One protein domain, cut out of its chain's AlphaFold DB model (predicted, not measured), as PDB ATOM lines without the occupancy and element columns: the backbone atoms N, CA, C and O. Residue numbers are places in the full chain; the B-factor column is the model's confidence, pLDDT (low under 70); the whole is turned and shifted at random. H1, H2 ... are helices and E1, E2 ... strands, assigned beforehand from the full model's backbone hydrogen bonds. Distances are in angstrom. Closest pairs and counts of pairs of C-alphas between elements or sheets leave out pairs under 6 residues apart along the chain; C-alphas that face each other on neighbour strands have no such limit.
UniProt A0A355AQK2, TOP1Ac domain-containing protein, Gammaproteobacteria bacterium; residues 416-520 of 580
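What this domain is: This is residues 416 to 520 of the 580 residues of the protein "TOP1Ac domain-containing protein" of Gammaproteobacteria bacterium (UniProt A0A355AQK2). Two small lobes stand at the ends of an elongated model, joined by one long helix: in the first, H1 packs across one face of the three-stranded sheet E1 E2 E3, and its last residues lead straight into the second, a four-stranded sheet E4 E5 E6 E7 with the short helix H2 across it. The two sheets are apart, with H1 the bridge between them. The printed part has 105 residues, with named elements in the order E1 E2 E3 H1 E4 E5 E6 E7 H2, a mixed class; both sheets are antiparallel and run in chain order. The whole is loose, with a radius of gyration of the C-alphas of 17.0 A and spans of 49 by 27 by 21 A.

Where its parts are: Find C-alpha 421 at (-118.619, 49.700, -18.387); from there E1 runs 17.5 A through residues 421 to 427. E2 follows at residues 430 to 435, 16.4 A long, then E3 at 438 to 441. Look next at C-alpha 453, (-110.655, 43.974, -20.523), where H1 begins; it runs 24.1 A to residue 469. E4 is residues 471 to 474, E5 479 to 484, E6 487 to 492, 16.5 A long, and E7 495 to 498. H2, residues 510 to 518, ends at C-alpha 518, (-153.133, 32.637, -17.329).

How they stand to each other: Begin with E1 E2 E3, a meander, each strand the antiparallel neighbour of the one before; look for N 425 and O 432 at 2.9 A, and N 433 and O 440 at 2.8 A. This sheet is twisted, its C-alphas up to 4.2 A off the best plane. H1 is on one face of it, making two layers, helix over sheet, at a height over the sheet of 7.5 A; it runs across the strands, at 82 degrees to E2 on the local plane. The closest C-alphas of H1 and E3 are those of Ile 460 and Ala 440, 5.6 A apart. H1 and E5 are near each other. E4 E5 E6 E7 is the other meander: find N 472 and O 481 at 2.8 A, N 482 and O 489 at 2.8 A, and N 490 and O 497 at 2.8 A. H2 is on this sheet at a height of 9.0 A and runs across the strands, at 80 degrees to E5 on the local plane. The closest C-alphas of H2 and E6 are those of Cys 513 and Val 490, 6.4 A apart. H1 and H2 are apart. In H1 and H2 every O i to N i+4 pair is within hydrogen-bond range.

The domain as a whole: The two C-alphas farthest apart are those of Ser 450 and Arg 515, at 49.6 A. The printed part has no cut. The links E3 to H1 and E7 to H2 are long, 11 residues each; the others are tight. The mean pLDDT of the printed part is 85.6; look for values under 70 at residue 428 and residues 485 to 486.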
ATOM      1  N   GLY A 416    -117.254  48.023 -22.772       84.31
ATOM      2  CA  GLY A 416    -117.658  46.867 -23.566       84.31
ATOM      3  C   GLY A 416    -117.889  47.221 -25.036       84.31
ATOM      4  O   GLY A 416    -117.772  48.376 -25.445       84.31
ATOM      5  N   SER A 417    -118.225  46.213 -25.844       79.94
ATOM      6  CA  SER A 417    -118.578  46.384 -27.265       79.94
ATOM      7  C   SER A 417    -119.864  47.195 -27.482       79.94
ATOM      8  O   SER A 417    -120.077  47.753 -28.552       79.94
ATOM      9  N   ASP A 418    -120.697  47.298 -26.453       79.25
ATOM     10  CA  ASP A 418    -121.950  48.053 -26.384       79.25
ATOM     11  C   ASP A 418    -121.802  49.436 -25.725       79.25
ATOM     12  O   ASP A 418    -122.792  50.149 -25.561       79.25
ATOM     13  N   GLY A 419    -120.581  49.819 -25.338       84.81
ATOM     14  CA  GLY A 419    -120.306  51.069 -24.632       84.81
ATOM     15  C   GLY A 419    -120.679  51.060 -23.145       84.81
ATOM     16  O   GLY A 419    -120.549  52.097 -22.495       84.81
ATOM     17  N   GLU A 420    -121.112  49.931 -22.574       91.50
ATOM     18  CA  GLU A 420    -121.318  49.804 -21.127       91.50
ATOM     19  C   GLU A 420    -119.991  49.523 -20.409       91.50
ATOM     20  O   GLU A 420    -119.092  48.887 -20.951       91.50
ATOM     21  N   VAL A 421    -119.838  49.978 -19.163       93.88
ATOM     22  CA  VAL A 421    -118.619  49.700 -18.387       93.88
ATOM     23  C   VAL A 421    -118.581  48.226 -17.983       93.88
ATOM     24  O   VAL A 421    -119.529  47.703 -17.389       93.88
ATOM     25  N   VAL A 422    -117.457  47.573 -18.276       94.56
ATOM     26  CA  VAL A 422    -117.130  46.233 -17.794       94.56
ATOM     27  C   VAL A 422    -116.454  46.362 -16.434       94.56
ATOM     28  O   VAL A 422    -115.378  46.947 -16.308       94.56
ATOM     29  N   THR A 423    -117.073  45.793 -15.406       95.31
ATOM     30  CA  THR A 423    -116.580  45.817 -14.024       95.31
ATOM     31  C   THR A 423    -116.341  44.396 -13.531       95.31
ATOM     32  O   THR A 423    -117.211  43.540 -13.686       95.31
ATOM     33  N   VAL A 424    -115.204  44.138 -12.889       94.00
ATOM     34  CA  VAL A 424    -114.939  42.889 -12.161       94.00
ATOM     35  C   VAL A 424    -115.208  43.077 -10.667       94.00
ATOM     36  O   VAL A 424    -114.891  44.120 -10.091       94.00
ATOM     37  N   ALA A 425    -115.821  42.080 -10.032       90.56
ATOM     38  CA  ALA A 425    -116.109  42.073  -8.600       90.56
ATOM     39  C   ALA A 425    -116.212  40.640  -8.051       90.56
ATOM     40  O   ALA A 425    -116.370  39.679  -8.801       90.56
ATOM     41  N   ILE A 426    -116.193  40.493  -6.723       85.81
ATOM     42  CA  ILE A 426    -116.476  39.222  -6.044       85.81
ATOM     43  C   ILE A 426    -117.849  39.299  -5.380       85.81
ATOM     44  O   ILE A 426    -118.145  40.216  -4.614       85.81
ATOM     45  N   GLY A 427    -118.720  38.346  -5.710       76.88
ATOM     46  CA  GLY A 427    -120.078  38.246  -5.179       76.88
ATOM     47  C   GLY A 427    -120.299  36.969  -4.372       76.88
ATOM     48  O   GLY A 427    -119.399  36.166  -4.165       76.88
ATOM     49  N   ARG A 428    -121.552  36.735  -3.959       66.19
ATOM     50  CA  ARG A 428    -121.935  35.558  -3.148       66.19
ATOM     51  C   ARG A 428    -121.672  34.200  -3.818       66.19
ATOM     52  O   ARG A 428    -121.701  33.182  -3.143       66.19
ATOM     53  N   PHE A 429    -121.535  34.192  -5.143       72.44
ATOM     54  CA  PHE A 429    -121.340  32.995  -5.963       72.44
ATOM     55  C   PHE A 429    -119.920  32.933  -6.548       72.44
ATOM     56  O   PHE A 429    -119.694  32.208  -7.509       72.44
ATOM     57  N   GLY A 430    -118.988  33.715  -5.991       78.88
ATOM     58  CA  GLY A 430    -117.618  33.833  -6.479       78.88
ATOM     59  C   GLY A 430    -117.368  35.082  -7.339       78.88
ATOM     60  O   GLY A 430    -118.231  35.970  -7.421       78.88
ATOM     61  N   PRO A 431    -116.167  35.179  -7.937       89.81
ATOM     62  CA  PRO A 431    -115.778  36.275  -8.817       89.81
ATOM     63  C   PRO A 431    -116.601  36.311 -10.110       89.81
ATOM     64  O   PRO A 431    -116.940  35.275 -10.689       89.81
ATOM     65  N   TYR A 432    -116.932  37.515 -10.573       93.06
ATOM     66  CA  TYR A 432    -117.674  37.740 -11.811       93.06
ATOM     67  C   TYR A 432    -117.254  39.039 -12.508       93.06
ATOM     68  O   TYR A 432    -116.854  40.008 -11.859       93.06
ATOM     69  N   VAL A 433    -117.421  39.074 -13.829       95.88
ATOM     70  CA  VAL A 433    -117.469  40.310 -14.614       95.88
ATOM     71  C   VAL A 433    -118.918  40.697 -14.891       95.88
ATOM     72  O   VAL A 433    -119.799  39.848 -15.072       95.88
ATOM     73  N   ARG A 434    -119.183  41.999 -14.907       94.94
ATOM     74  CA  ARG A 434    -120.490  42.585 -15.187       94.94
ATOM     75  C   ARG A 434    -120.365  43.639 -16.275       94.94
ATOM     76  O   ARG A 434    -119.501  44.498 -16.183       94.94
ATOM     77  N   CYS A 435    -121.281  43.599 -17.235       92.94
ATOM     78  CA  CYS A 435    -121.479  44.626 -18.257       92.94
ATOM     79  C   CYS A 435    -122.982  44.942 -18.306       92.94
ATOM     80  O   CYS A 435    -123.789  44.070 -18.653       92.94
ATOM     81  N   GLY A 436    -123.361  46.114 -17.783       89.25
ATOM     82  CA  GLY A 436    -124.755  46.541 -17.590       89.25
ATOM     83  C   GLY A 436    -125.606  45.565 -16.782       89.25
ATOM     84  O   GLY A 436    -125.499  45.491 -15.551       89.25
ATOM     85  N   SER A 437    -126.494  44.834 -17.458       87.25
ATOM     86  CA  SER A 437    -127.372  43.814 -16.851       87.25
ATOM     87  C   SER A 437    -126.832  42.381 -16.949       87.25
ATOM     88  O   SER A 437    -127.386  41.476 -16.321       87.25
ATOM     89  N   THR A 438    -125.750  42.168 -17.701       90.19
ATOM     90  CA  THR A 438    -125.140  40.849 -17.912       90.19
ATOM     91  C   THR A 438    -124.093  40.564 -16.836       90.19
ATOM     92  O   THR A 438    -123.245  41.410 -16.559       90.19
ATOM     93  N   PHE A 439    -124.134  39.361 -16.259       93.75
ATOM     94  CA  PHE A 439    -123.164  38.864 -15.278       93.75
ATOM     95  C   PHE A 439    -122.574  37.543 -15.769       93.75
ATOM     96  O   PHE A 439    -123.326  36.589 -15.989       93.75
ATOM     97  N   ALA A 440    -121.252  37.472 -15.889       93.38
ATOM     98  CA  ALA A 440    -120.528  36.252 -16.229       93.38
ATOM     99  C   ALA A 440    -119.563  35.889 -15.096       93.38
ATOM    100  O   ALA A 440    -118.761  36.717 -14.669       93.38
ATOM    101  N   SER A 441    -119.661  34.664 -14.580       92.75
ATOM    102  CA  SER A 441    -118.723  34.148 -13.577       92.75
ATOM    103  C   SER A 441    -117.335  33.959 -14.187       92.75
ATOM    104  O   SER A 441    -117.232  33.529 -15.336       92.75
ATOM    105  N   LEU A 442    -116.289  34.247 -13.411       92.62
ATOM    106  CA  LEU A 442    -114.910  33.907 -13.770       92.62
ATOM    107  C   LEU A 442    -114.704  32.385 -13.702       92.62
ATOM    108  O   LEU A 442    -115.360  31.702 -12.904       92.62
ATOM    109  N   THR A 443    -113.817  31.848 -14.542       89.50
ATOM    110  CA  THR A 443    -113.395  30.442 -14.459       89.50
ATOM    111  C   THR A 443    -112.280  30.269 -13.423       89.50
ATOM    112  O   THR A 443    -111.844  31.235 -12.804       89.50
ATOM    113  N   LYS A 444    -111.830  29.031 -13.173       84.81
ATOM    114  CA  LYS A 444    -110.768  28.770 -12.180       84.81
ATOM    115  C   LYS A 444    -109.413  29.341 -12.601       84.81
ATOM    116  O   LYS A 444    -108.550  29.541 -11.757       84.81
ATOM    117  N   GLU A 445    -109.237  29.543 -13.899       86.12
ATOM    118  CA  GLU A 445    -108.034  30.086 -14.518       86.12
ATOM    119  C   GLU A 445    -108.022  31.622 -14.508       86.12
ATOM    120  O   GLU A 445    -106.973  32.223 -14.731       86.12
ATOM    121  N   ASP A 446    -109.170  32.258 -14.255       90.25
ATOM    122  CA  ASP A 446    -109.301  33.711 -14.231       90.25
ATOM    123  C   ASP A 446    -109.106  34.239 -12.797       90.25
ATOM    124  O   ASP A 446    -109.849  33.886 -11.879       90.25
ATOM    125  N   ASP A 447    -108.151  35.152 -12.608       87.94
ATOM    126  CA  ASP A 447    -107.959  35.857 -11.339       87.94
ATOM    127  C   ASP A 447    -108.690  37.218 -11.357       87.94
ATOM    128  O   ASP A 447    -108.398  38.069 -12.207       87.94
ATOM    129  N   PRO A 448    -109.632  37.478 -10.424       89.25
ATOM    130  CA  PRO A 448    -110.380  38.734 -10.376       89.25
ATOM    131  C   PRO A 448    -109.503  39.981 -10.190       89.25
ATOM    132  O   PRO A 448    -109.944  41.081 -10.535       89.25
ATOM    133  N   TYR A 449    -108.288  39.843  -9.655       88.12
ATOM    134  CA  TYR A 449    -107.390  40.974  -9.429       88.12
ATOM    135  C   TYR A 449    -106.565  41.331 -10.670       88.12
ATOM    136  O   TYR A 449    -106.299  42.515 -10.882       88.12
ATOM    137  N   SER A 450    -106.236  40.359 -11.525       90.81
ATOM    138  CA  SER A 450    -105.368  40.549 -12.698       90.81
ATOM    139  C   SER A 450    -106.076  40.464 -14.056       90.81
ATOM    140  O   SER A 450    -105.491  40.870 -15.055       90.81
ATOM    141  N   ILE A 451    -107.340  40.026 -14.118       92.69
ATOM    142  CA  ILE A 451    -108.101  39.914 -15.376       92.69
ATOM    143  C   ILE A 451    -108.129  41.225 -16.187       92.69
ATOM    144  O   ILE A 451    -108.376  42.307 -15.653       92.69
ATOM    145  N   GLU A 452    -107.915  41.138 -17.498       94.25
ATOM    146  CA  GLU A 452    -107.919  42.296 -18.400       94.25
ATOM    147  C   GLU A 452    -109.235  42.443 -19.181       94.25
ATOM    148  O   GLU A 452    -110.078  41.539 -19.216       94.25
ATOM    149  N   LEU A 453    -109.424  43.608 -19.814       93.62
ATOM    150  CA  LEU A 453    -110.655  43.974 -20.523       93.62
ATOM    151  C   LEU A 453    -111.046  42.965 -21.609       93.62
ATOM    152  O   LEU A 453    -112.223  42.628 -21.716       93.62
ATOM    153  N   ASP A 454    -110.084  42.466 -22.384       93.31
ATOM    154  CA  ASP A 454    -110.363  41.554 -23.498       93.31
ATOM    155  C   ASP A 454    -110.928  40.218 -23.011       93.31
ATOM    156  O   ASP A 454    -111.954  39.752 -23.513       93.31
ATOM    157  N   ARG A 455    -110.344  39.656 -21.947       94.56
ATOM    158  CA  ARG A 455    -110.877  38.455 -21.298       94.56
ATOM    159  C   ARG A 455    -112.245  38.714 -20.664       94.56
ATOM    160  O   ARG A 455    -113.152  37.892 -20.785       94.56
ATOM    161  N   GLY A 456    -112.431  39.875 -20.031       92.81
ATOM    162  CA  GLY A 456    -113.727  40.286 -19.486       92.81
ATOM    163  C   GLY A 456    -114.825  40.381 -20.555       92.81
ATOM    164  O   GLY A 456    -115.942  39.907 -20.335       92.81
ATOM    165  N   ARG A 457    -114.507  40.933 -21.732       92.94
ATOM    166  CA  ARG A 457    -115.414  40.998 -22.891       92.94
ATOM    167  C   ARG A 457    -115.754  39.608 -23.417       92.94
ATOM    168  O   ARG A 457    -116.931  39.323 -23.616       92.94
ATOM    169  N   GLU A 458    -114.760  38.730 -23.550       93.44
ATOM    170  CA  GLU A 458    -114.961  37.341 -23.980       93.44
ATOM    171  C   GLU A 458    -115.958  36.602 -23.069       93.44
ATOM    172  O   GLU A 458    -116.880  35.940 -23.552       93.44
ATOM    173  N   LEU A 459    -115.815  36.734 -21.745       93.44
ATOM    174  CA  LEU A 459    -116.724  36.110 -20.775       93.44
ATOM    175  C   LEU A 459    -118.154  36.660 -20.886       93.44
ATOM    176  O   LEU A 459    -119.119  35.889 -20.835       93.44
ATOM    177  N   ILE A 460    -118.305  37.977 -21.054       93.62
ATOM    178  CA  ILE A 460    -119.612  38.622 -21.236       93.62
ATOM    179  C   ILE A 460    -120.269  38.174 -22.544       93.62
ATOM    180  O   ILE A 460    -121.462  37.864 -22.546       93.62
ATOM    181  N   GLU A 461    -119.515  38.090 -23.635       91.06
ATOM    182  CA  GLU A 461    -120.019  37.668 -24.942       91.06
ATOM    183  C   GLU A 461    -120.461  36.203 -24.922       91.06
ATOM    184  O   GLU A 461    -121.616  35.907 -25.231       91.06
ATOM    185  N   LYS A 462    -119.623  35.297 -24.402       91.19
ATOM    186  CA  LYS A 462    -120.005  33.889 -24.183       91.19
ATOM    187  C   LYS A 462    -121.258  33.765 -23.328       91.19
ATOM    188  O   LYS A 462    -122.111  32.908 -23.580       91.19
ATOM    189  N   LYS A 463    -121.394  34.614 -22.307       91.31
ATOM    190  CA  LYS A 463    -122.579  34.617 -21.453       91.31
ATOM    191  C   LYS A 463    -123.824  35.084 -22.206       91.31
ATOM    192  O   LYS A 463    -124.860  34.430 -22.091       91.31
ATOM    193  N   ARG A 464    -123.727  36.148 -23.006       89.19
ATOM    194  CA  ARG A 464    -124.819  36.636 -23.864       89.19
ATOM    195  C   ARG A 464    -125.219  35.603 -24.907       89.19
ATOM    196  O   ARG A 464    -126.408  35.347 -25.054       89.19
ATOM    197  N   GLU A 465    -124.261  34.946 -25.556       87.31
ATOM    198  CA  GLU A 465    -124.536  33.840 -26.473       87.31
ATOM    199  C   GLU A 465    -125.237  32.680 -25.773       87.31
ATOM    200  O   GLU A 465    -126.203  32.126 -26.295       87.31
ATOM    201  N   SER A 466    -124.761  32.296 -24.587       84.94
ATOM    202  CA  SER A 466    -125.392  31.238 -23.806       84.94
ATOM    203  C   SER A 466    -126.819  31.615 -23.420       84.94
ATOM    204  O   SER A 466    -127.693  30.754 -23.480       84.94
ATOM    205  N   ASP A 467    -127.068  32.863 -23.027       82.75
ATOM    206  CA  ASP A 467    -128.398  33.347 -22.652       82.75
ATOM    207  C   ASP A 467    -129.318  33.502 -23.881       82.75
ATOM    208  O   ASP A 467    -130.520  33.228 -23.786       82.75
ATOM    209  N   ALA A 468    -128.760  33.837 -25.048       82.44
ATOM    210  CA  ALA A 468    -129.455  33.861 -26.334       82.44
ATOM    211  C   ALA A 468    -129.840  32.448 -26.793       82.44
ATOM    212  O   ALA A 468    -131.009  32.208 -27.059       82.44
ATOM    213  N   LYS A 469    -128.913  31.478 -26.757       84.25
ATOM    214  CA  LYS A 469    -129.188  30.044 -27.015       84.25
ATOM    215  C   LYS A 469    -130.221  29.467 -26.047       84.25
ATOM    216  O   LYS A 469    -130.926  28.508 -26.359       84.25
ATOM    217  N   ARG A 470    -130.304  30.045 -24.847       84.44
ATOM    218  CA  ARG A 470    -131.305  29.688 -23.846       84.44
ATOM    219  C   ARG A 470    -132.683  30.248 -24.171       84.44
ATOM    220  O   ARG A 470    -133.653  29.742 -23.626       84.44
ATOM    221  N   THR A 471    -132.795  31.268 -25.008       84.50
ATOM    222  CA  THR A 471    -134.080  31.819 -25.444       84.50
ATOM    223  C   THR A 471    -134.481  31.134 -26.743       84.50
ATOM    224  O   THR A 471    -133.749  31.186 -27.720       84.50
ATOM    225  N   ILE A 472    -135.626  30.458 -26.739       84.12
ATOM    226  CA  ILE A 472    -136.166  29.780 -27.922       84.12
ATOM    227  C   ILE A 472    -136.879  30.814 -28.799       84.12
ATOM    228  O   ILE A 472    -136.505  31.003 -29.950       84.12
ATOM    229  N   THR A 473    -137.830  31.549 -28.215       84.38
ATOM    230  CA  THR A 473    -138.648  32.544 -28.925       84.38
ATOM    231  C   THR A 473    -138.935  33.734 -28.011       84.38
ATOM    232  O   THR A 473    -139.114  33.565 -26.803       84.38
ATOM    233  N   THR A 474    -138.976  34.945 -28.570       85.56
ATOM    234  CA  THR A 474    -139.448  36.164 -27.888       85.56
ATOM    235  C   THR A 474    -140.586  36.769 -28.701       85.56
ATOM    236  O   THR A 474    -140.414  37.000 -29.895       85.56
ATOM    237  N   PHE A 475    -141.721  37.033 -28.059       86.19
ATOM    238  CA  PHE A 475    -142.891  37.675 -28.663       86.19
ATOM    239  C   PHE A 475    -142.910  39.185 -28.360       86.19
ATOM    240  O   PHE A 475    -142.232  39.642 -27.431       86.19
ATOM    241  N   SER A 476    -143.675  39.966 -29.132       72.69
ATOM    242  CA  SER A 476    -143.714  41.442 -29.056       72.69
ATOM    243  C   SER A 476    -144.135  41.982 -27.690       72.69
ATOM    244  O   SER A 476    -143.687  43.053 -27.284       72.69
ATOM    245  N   ASP A 477    -144.924  41.208 -26.949       75.19
ATOM    246  CA  ASP A 477    -145.543  41.626 -25.690       75.19
ATOM    247  C   ASP A 477    -144.666  41.341 -24.457       75.19
ATOM    248  O   ASP A 477    -145.082  41.508 -23.311       75.19
ATOM    249  N   GLY A 478    -143.416  40.915 -24.670       78.56
ATOM    250  CA  GLY A 478    -142.472  40.604 -23.594       78.56
ATOM    251  C   GLY A 478    -142.575  39.174 -23.052       78.56
ATOM    252  O   GLY A 478    -141.856  38.834 -22.105       78.56
ATOM    253  N   ILE A 479    -143.405  38.331 -23.676       87.31
ATOM    254  CA  ILE A 479    -143.472  36.885 -23.441       87.31
ATOM    255  C   ILE A 479    -142.257  36.208 -24.085       87.31
ATOM    256  O   ILE A 479    -141.896  36.495 -25.230       87.31
ATOM    257  N   LYS A 480    -141.614  35.294 -23.356       89.69
ATOM    258  CA  LYS A 480    -140.432  34.551 -23.818       89.69
ATOM    259  C   LYS A 480    -140.562  33.068 -23.532       89.69
ATOM    260  O   LYS A 480    -140.979  32.689 -22.443       89.69
ATOM    261  N   ILE A 481    -140.101  32.244 -24.463       87.62
ATOM    262  CA  ILE A 481    -139.891  30.813 -24.253       87.62
ATOM    263  C   ILE A 481    -138.396  30.600 -24.020       87.62
ATOM    264  O   ILE A 481    -137.574  31.026 -24.832       87.62
ATOM    265  N   MET A 482    -138.020  29.964 -22.913       88.00
ATOM    266  CA  MET A 482    -136.622  29.714 -22.559       88.00
ATOM    267  C   MET A 482    -136.355  28.239 -22.255       88.00
ATOM    268  O   MET A 482    -137.164  27.576 -21.620       88.00
ATOM    269  N   ARG A 483    -135.172  27.735 -22.615       83.31
ATOM    270  CA  ARG A 483    -134.610  26.460 -22.148       83.31
ATOM    271  C   ARG A 483    -134.158  26.609 -20.687       83.31
ATOM    272  O   ARG A 483    -133.036  27.026 -20.402       83.31
ATOM    273  N   GLY A 484    -135.038  26.317 -19.735       74.31
ATOM    274  CA  GLY A 484    -134.707  26.322 -18.308       74.31
ATOM    275  C   GLY A 484    -133.801  25.150 -17.906       74.31
ATOM    276  O   GLY A 484    -133.715  24.144 -18.608       74.31
ATOM    277  N   ARG A 485    -133.168  25.238 -16.723       60.28
ATOM    278  CA  ARG A 485    -132.329  24.162 -16.134       60.28
ATOM    279  C   ARG A 485    -133.055  22.813 -16.064       60.28
ATOM    280  O   ARG A 485    -132.424  21.766 -16.098       60.28
ATOM    281  N   TRP A 486    -134.378  22.863 -15.965       64.88
ATOM    282  CA  TRP A 486    -135.246  21.710 -15.766       64.88
ATOM    283  C   TRP A 486    -136.168  21.459 -16.968       64.88
ATOM    284  O   TRP A 486    -137.079  20.644 -16.892       64.88
ATOM    285  N   GLY A 487    -135.956  22.135 -18.093       73.12
ATOM    286  CA  GLY A 487    -136.804  22.039 -19.280       73.12
ATOM    287  C   GLY A 487    -137.384  23.391 -19.695       73.12
ATOM    288  O   GLY A 487    -137.167  24.389 -18.999       73.12
ATOM    289  N   PRO A 488    -138.076  23.443 -20.843       86.50
ATOM    290  CA  PRO A 488    -138.580  24.687 -21.408       86.50
ATOM    291  C   PRO A 488    -139.580  25.392 -20.478       86.50
ATOM    292  O   PRO A 488    -140.379  24.743 -19.804       86.50
ATOM    293  N   GLU A 489    -139.538  26.719 -20.417       88.94
ATOM    294  CA  GLU A 489    -140.438  27.549 -19.612       88.94
ATOM    295  C   GLU A 489    -140.925  28.767 -20.405       88.94
ATOM    296  O   GLU A 489    -140.153  29.379 -21.145       88.94
ATOM    297  N   VAL A 490    -142.197  29.130 -20.228       89.00
ATOM    298  CA  VAL A 490    -142.791  30.384 -20.706       89.00
ATOM    299  C   VAL A 490    -142.670  31.426 -19.602       89.00
ATOM    300  O   VAL A 490    -142.979  31.160 -18.437       89.00
ATOM    301  N   ILE A 491    -142.202  32.618 -19.952       86.81
ATOM    302  CA  ILE A 491    -141.897  33.696 -19.016       86.81
ATOM    303  C   ILE A 491    -142.560  34.985 -19.483       86.81
ATOM    304  O   ILE A 491    -142.356  35.408 -20.615       86.81
ATOM    305  N   GLU A 492    -143.249  35.658 -18.566       88.56
ATOM    306  CA  GLU A 492    -143.718  37.033 -18.731       88.56
ATOM    307  C   GLU A 492    -143.427  37.813 -17.442       88.56
ATOM    308  O   GLU A 492    -143.923  37.510 -16.348       88.56
ATOM    309  N   GLY A 493    -142.525  38.793 -17.531       83.62
ATOM    310  CA  GLY A 493    -142.055  39.558 -16.376       83.62
ATOM    311  C   GLY A 493    -141.496  38.679 -15.243       83.62
ATOM    312  O   GLY A 493    -140.382  38.159 -15.319       83.62
ATOM    313  N   LYS A 494    -142.250  38.555 -14.138       75.88
ATOM    314  CA  LYS A 494    -141.877  37.756 -12.945       75.88
ATOM    315  C   LYS A 494    -142.540  36.378 -12.895       75.88
ATOM    316  O   LYS A 494    -142.205  35.607 -11.984       75.88
ATOM    317  N   VAL A 495    -143.489  36.103 -13.786       79.75
ATOM    318  CA  VAL A 495    -144.213  34.833 -13.872       79.75
ATOM    319  C   VAL A 495    -143.428  33.906 -14.789       79.75
ATOM    320  O   VAL A 495    -142.948  34.324 -15.839       79.75
ATOM    321  N   ARG A 496    -143.233  32.665 -14.344       86.19
ATOM    322  CA  ARG A 496    -142.573  31.610 -15.112       86.19
ATOM    323  C   ARG A 496    -143.400  30.352 -14.976       86.19
ATOM    324  O   ARG A 496    -143.718  29.967 -13.849       86.19
ATOM    325  N   VAL A 497    -143.733  29.738 -16.097       84.44
ATOM    326  CA  VAL A 497    -144.510  28.504 -16.153       84.44
ATOM    327  C   VAL A 497    -143.701  27.495 -16.940       84.44
ATOM    328  O   VAL A 497    -143.342  27.729 -18.090       84.44
ATOM    329  N   ARG A 498    -143.367  26.378 -16.296       86.31
ATOM    330  CA  ARG A 498    -142.658  25.279 -16.948       86.31
ATOM    331  C   ARG A 498    -143.605  24.607 -17.934       86.31
ATOM    332  O   ARG A 498    -144.734  24.291 -17.567       86.31
ATOM    333  N   LEU A 499    -143.123  24.378 -19.147       82.69
ATOM    334  CA  LEU A 499    -143.869  23.646 -20.154       82.69
ATOM    335  C   LEU A 499    -143.897  22.151 -19.796       82.69
ATOM    336  O   LEU A 499    -142.891  21.614 -19.308       82.69
ATOM    337  N   PRO A 500    -145.037  21.473 -20.007       77.25
ATOM    338  CA  PRO A 500    -145.117  20.019 -19.996       77.25
ATOM    339  C   PRO A 500    -144.062  19.391 -20.917       77.25
ATOM    340  O   PRO A 500    -143.635  19.989 -21.903       77.25
ATOM    341  N   LYS A 501    -143.594  18.185 -20.577       72.06
ATOM    342  CA  LYS A 501    -142.476  17.528 -21.289       72.06
ATOM    343  C   LYS A 501    -142.832  17.097 -22.718       72.06
ATOM    344  O   LYS A 501    -141.928  16.863 -23.512       72.06
ATOM    345  N   ASP A 502    -144.118  16.957 -22.988       72.69
ATOM    346  CA  ASP A 502    -144.772  16.578 -24.240       72.69
ATOM    347  C   ASP A 502    -145.040  17.775 -25.163       72.69
ATOM    348  O   ASP A 502    -145.313  17.600 -26.348       72.69
ATOM    349  N   GLN A 503    -144.930  19.001 -24.647       77.62
ATOM    350  CA  GLN A 503    -145.180  20.204 -25.426       77.62
ATOM    351  C   GLN A 503    -143.886  20.695 -26.084       77.62
ATOM    352  O   GLN A 503    -142.916  21.026 -25.401       77.62
ATOM    353  N   ASP A 504    -143.880  20.757 -27.417       81.88
ATOM    354  CA  ASP A 504    -142.746  21.266 -28.187       81.88
ATOM    355  C   ASP A 504    -142.657  22.798 -28.053       81.88
ATOM    356  O   ASP A 504    -143.528  23.511 -28.565       81.88
ATOM    357  N   PRO A 505    -141.629  23.332 -27.370       83.38
ATOM    358  CA  PRO A 505    -141.511  24.764 -27.134       83.38
ATOM    359  C   PRO A 505    -141.284  25.579 -28.412       83.38
ATOM    360  O   PRO A 505    -141.538  26.781 -28.401       83.38
ATOM    361  N   GLU A 506    -140.801  24.965 -29.495       86.00
ATOM    362  CA  GLU A 506    -140.529  25.655 -30.762       86.00
ATOM    363  C   GLU A 506    -141.806  25.872 -31.590       86.00
ATOM    364  O   GLU A 506    -141.835  26.737 -32.463       86.00
ATOM    365  N   LYS A 507    -142.883  25.138 -31.282       86.31
ATOM    366  CA  LYS A 507    -144.166  25.202 -32.003       86.31
ATOM    367  C   LYS A 507    -145.228  26.062 -31.320       86.31
ATOM    368  O   LYS A 507    -146.334  26.174 -31.841       86.31
ATOM    369  N   LEU A 508    -144.932  26.642 -30.158       85.00
ATOM    370  CA  LEU A 508    -145.924  27.403 -29.401       85.00
ATOM    371  C   LEU A 508    -146.170  28.780 -30.002       85.00
ATOM    372  O   LEU A 508    -145.232  29.539 -30.249       85.00
ATOM    373  N   SER A 509    -147.448  29.111 -30.174       88.44
ATOM    374  CA  SER A 509    -147.872  30.454 -30.556       88.44
ATOM    375  C   SER A 509    -147.878  31.406 -29.354       88.44
ATOM    376  O   SER A 509    -147.814  30.997 -28.189       88.44
ATOM    377  N   GLU A 510    -147.981  32.703 -29.637       85.69
ATOM    378  CA  GLU A 510    -148.108  33.735 -28.607       85.69
ATOM    379  C   GLU A 510    -149.362  33.528 -27.737       85.69
ATOM    380  O   GLU A 510    -149.306  33.663 -26.512       85.69
ATOM    381  N   ASP A 511    -150.474  33.120 -28.351       85.12
ATOM    382  CA  ASP A 511    -151.742  32.882 -27.658       85.12
ATOM    383  C   ASP A 511    -151.697  31.634 -26.769       85.12
ATOM    384  O   ASP A 511    -152.218  31.654 -25.647       85.12
ATOM    385  N   ASP A 512    -150.997  30.577 -27.197       85.31
ATOM    386  CA  ASP A 512    -150.744  29.406 -26.350       85.31
ATOM    387  C   ASP A 512    -149.947  29.792 -25.105       85.31
ATOM    388  O   ASP A 512    -150.283  29.391 -23.987       85.31
ATOM    389  N   CYS A 513    -148.919  30.625 -25.279       85.69
ATOM    390  CA  CYS A 513    -148.100  31.110 -24.175       85.69
ATOM    391  C   CYS A 513    -148.917  31.952 -23.186       85.69
ATOM    392  O   CYS A 513    -148.779  31.764 -21.974       85.69
ATOM    393  N   ARG A 514    -149.808  32.831 -23.670       85.25
ATOM    394  CA  ARG A 514    -150.727  33.597 -22.810       85.25
ATOM    395  C   ARG A 514    -151.663  32.690 -22.021       85.25
ATOM    396  O   ARG A 514    -151.851  32.912 -20.825       85.25
ATOM    397  N   ARG A 515    -152.222  31.654 -22.651       84.50
ATOM    398  CA  ARG A 515    -153.103  30.694 -21.970       84.50
ATOM    399  C   ARG A 515    -152.365  29.953 -20.855       84.50
ATOM    400  O   ARG A 515    -152.857  29.885 -19.732       84.50
ATOM    401  N   ILE A 516    -151.148  29.494 -21.135       85.12
ATOM    402  CA  ILE A 516    -150.278  28.815 -20.162       85.12
ATOM    403  C   ILE A 516    -149.929  29.738 -18.982       85.12
ATOM    404  O   ILE A 516    -149.919  29.306 -17.830       85.12
ATOM    405  N   LEU A 517    -149.674  31.022 -19.246       84.56
ATOM    406  CA  LEU A 517    -149.419  32.027 -18.211       84.56
ATOM    407  C   LEU A 517    -150.676  32.380 -17.396       84.56
ATOM    408  O   LEU A 517    -150.563  32.631 -16.197       84.56
ATOM    409  N   ALA A 518    -151.861  32.377 -18.008       82.94
ATOM    410  CA  ALA A 518    -153.133  32.637 -17.329       82.94
ATOM    411  C   ALA A 518    -153.567  31.471 -16.424       82.94
ATOM    412  O   ALA A 518    -154.122  31.692 -15.348       82.94
ATOM    413  N   GLU A 519    -153.265  30.236 -16.831       80.75
ATOM    414  CA  GLU A 519    -153.471  29.014 -16.042       80.75
ATOM    415  C   GLU A 519    -152.391  28.823 -14.954       80.75
ATOM    416  O   GLU A 519    -152.464  27.889 -14.150       80.75
ATOM    417  N   ALA A 520    -151.395  29.718 -14.884       70.69
ATOM    418  CA  ALA A 520    -150.315  29.637 -13.913       70.69
ATOM    419  C   ALA A 520    -150.857  29.664 -12.472       70.69
ATOM    420  O   ALA A 520    -151.533  30.621 -12.073       70.69
TER     421      ALA A 520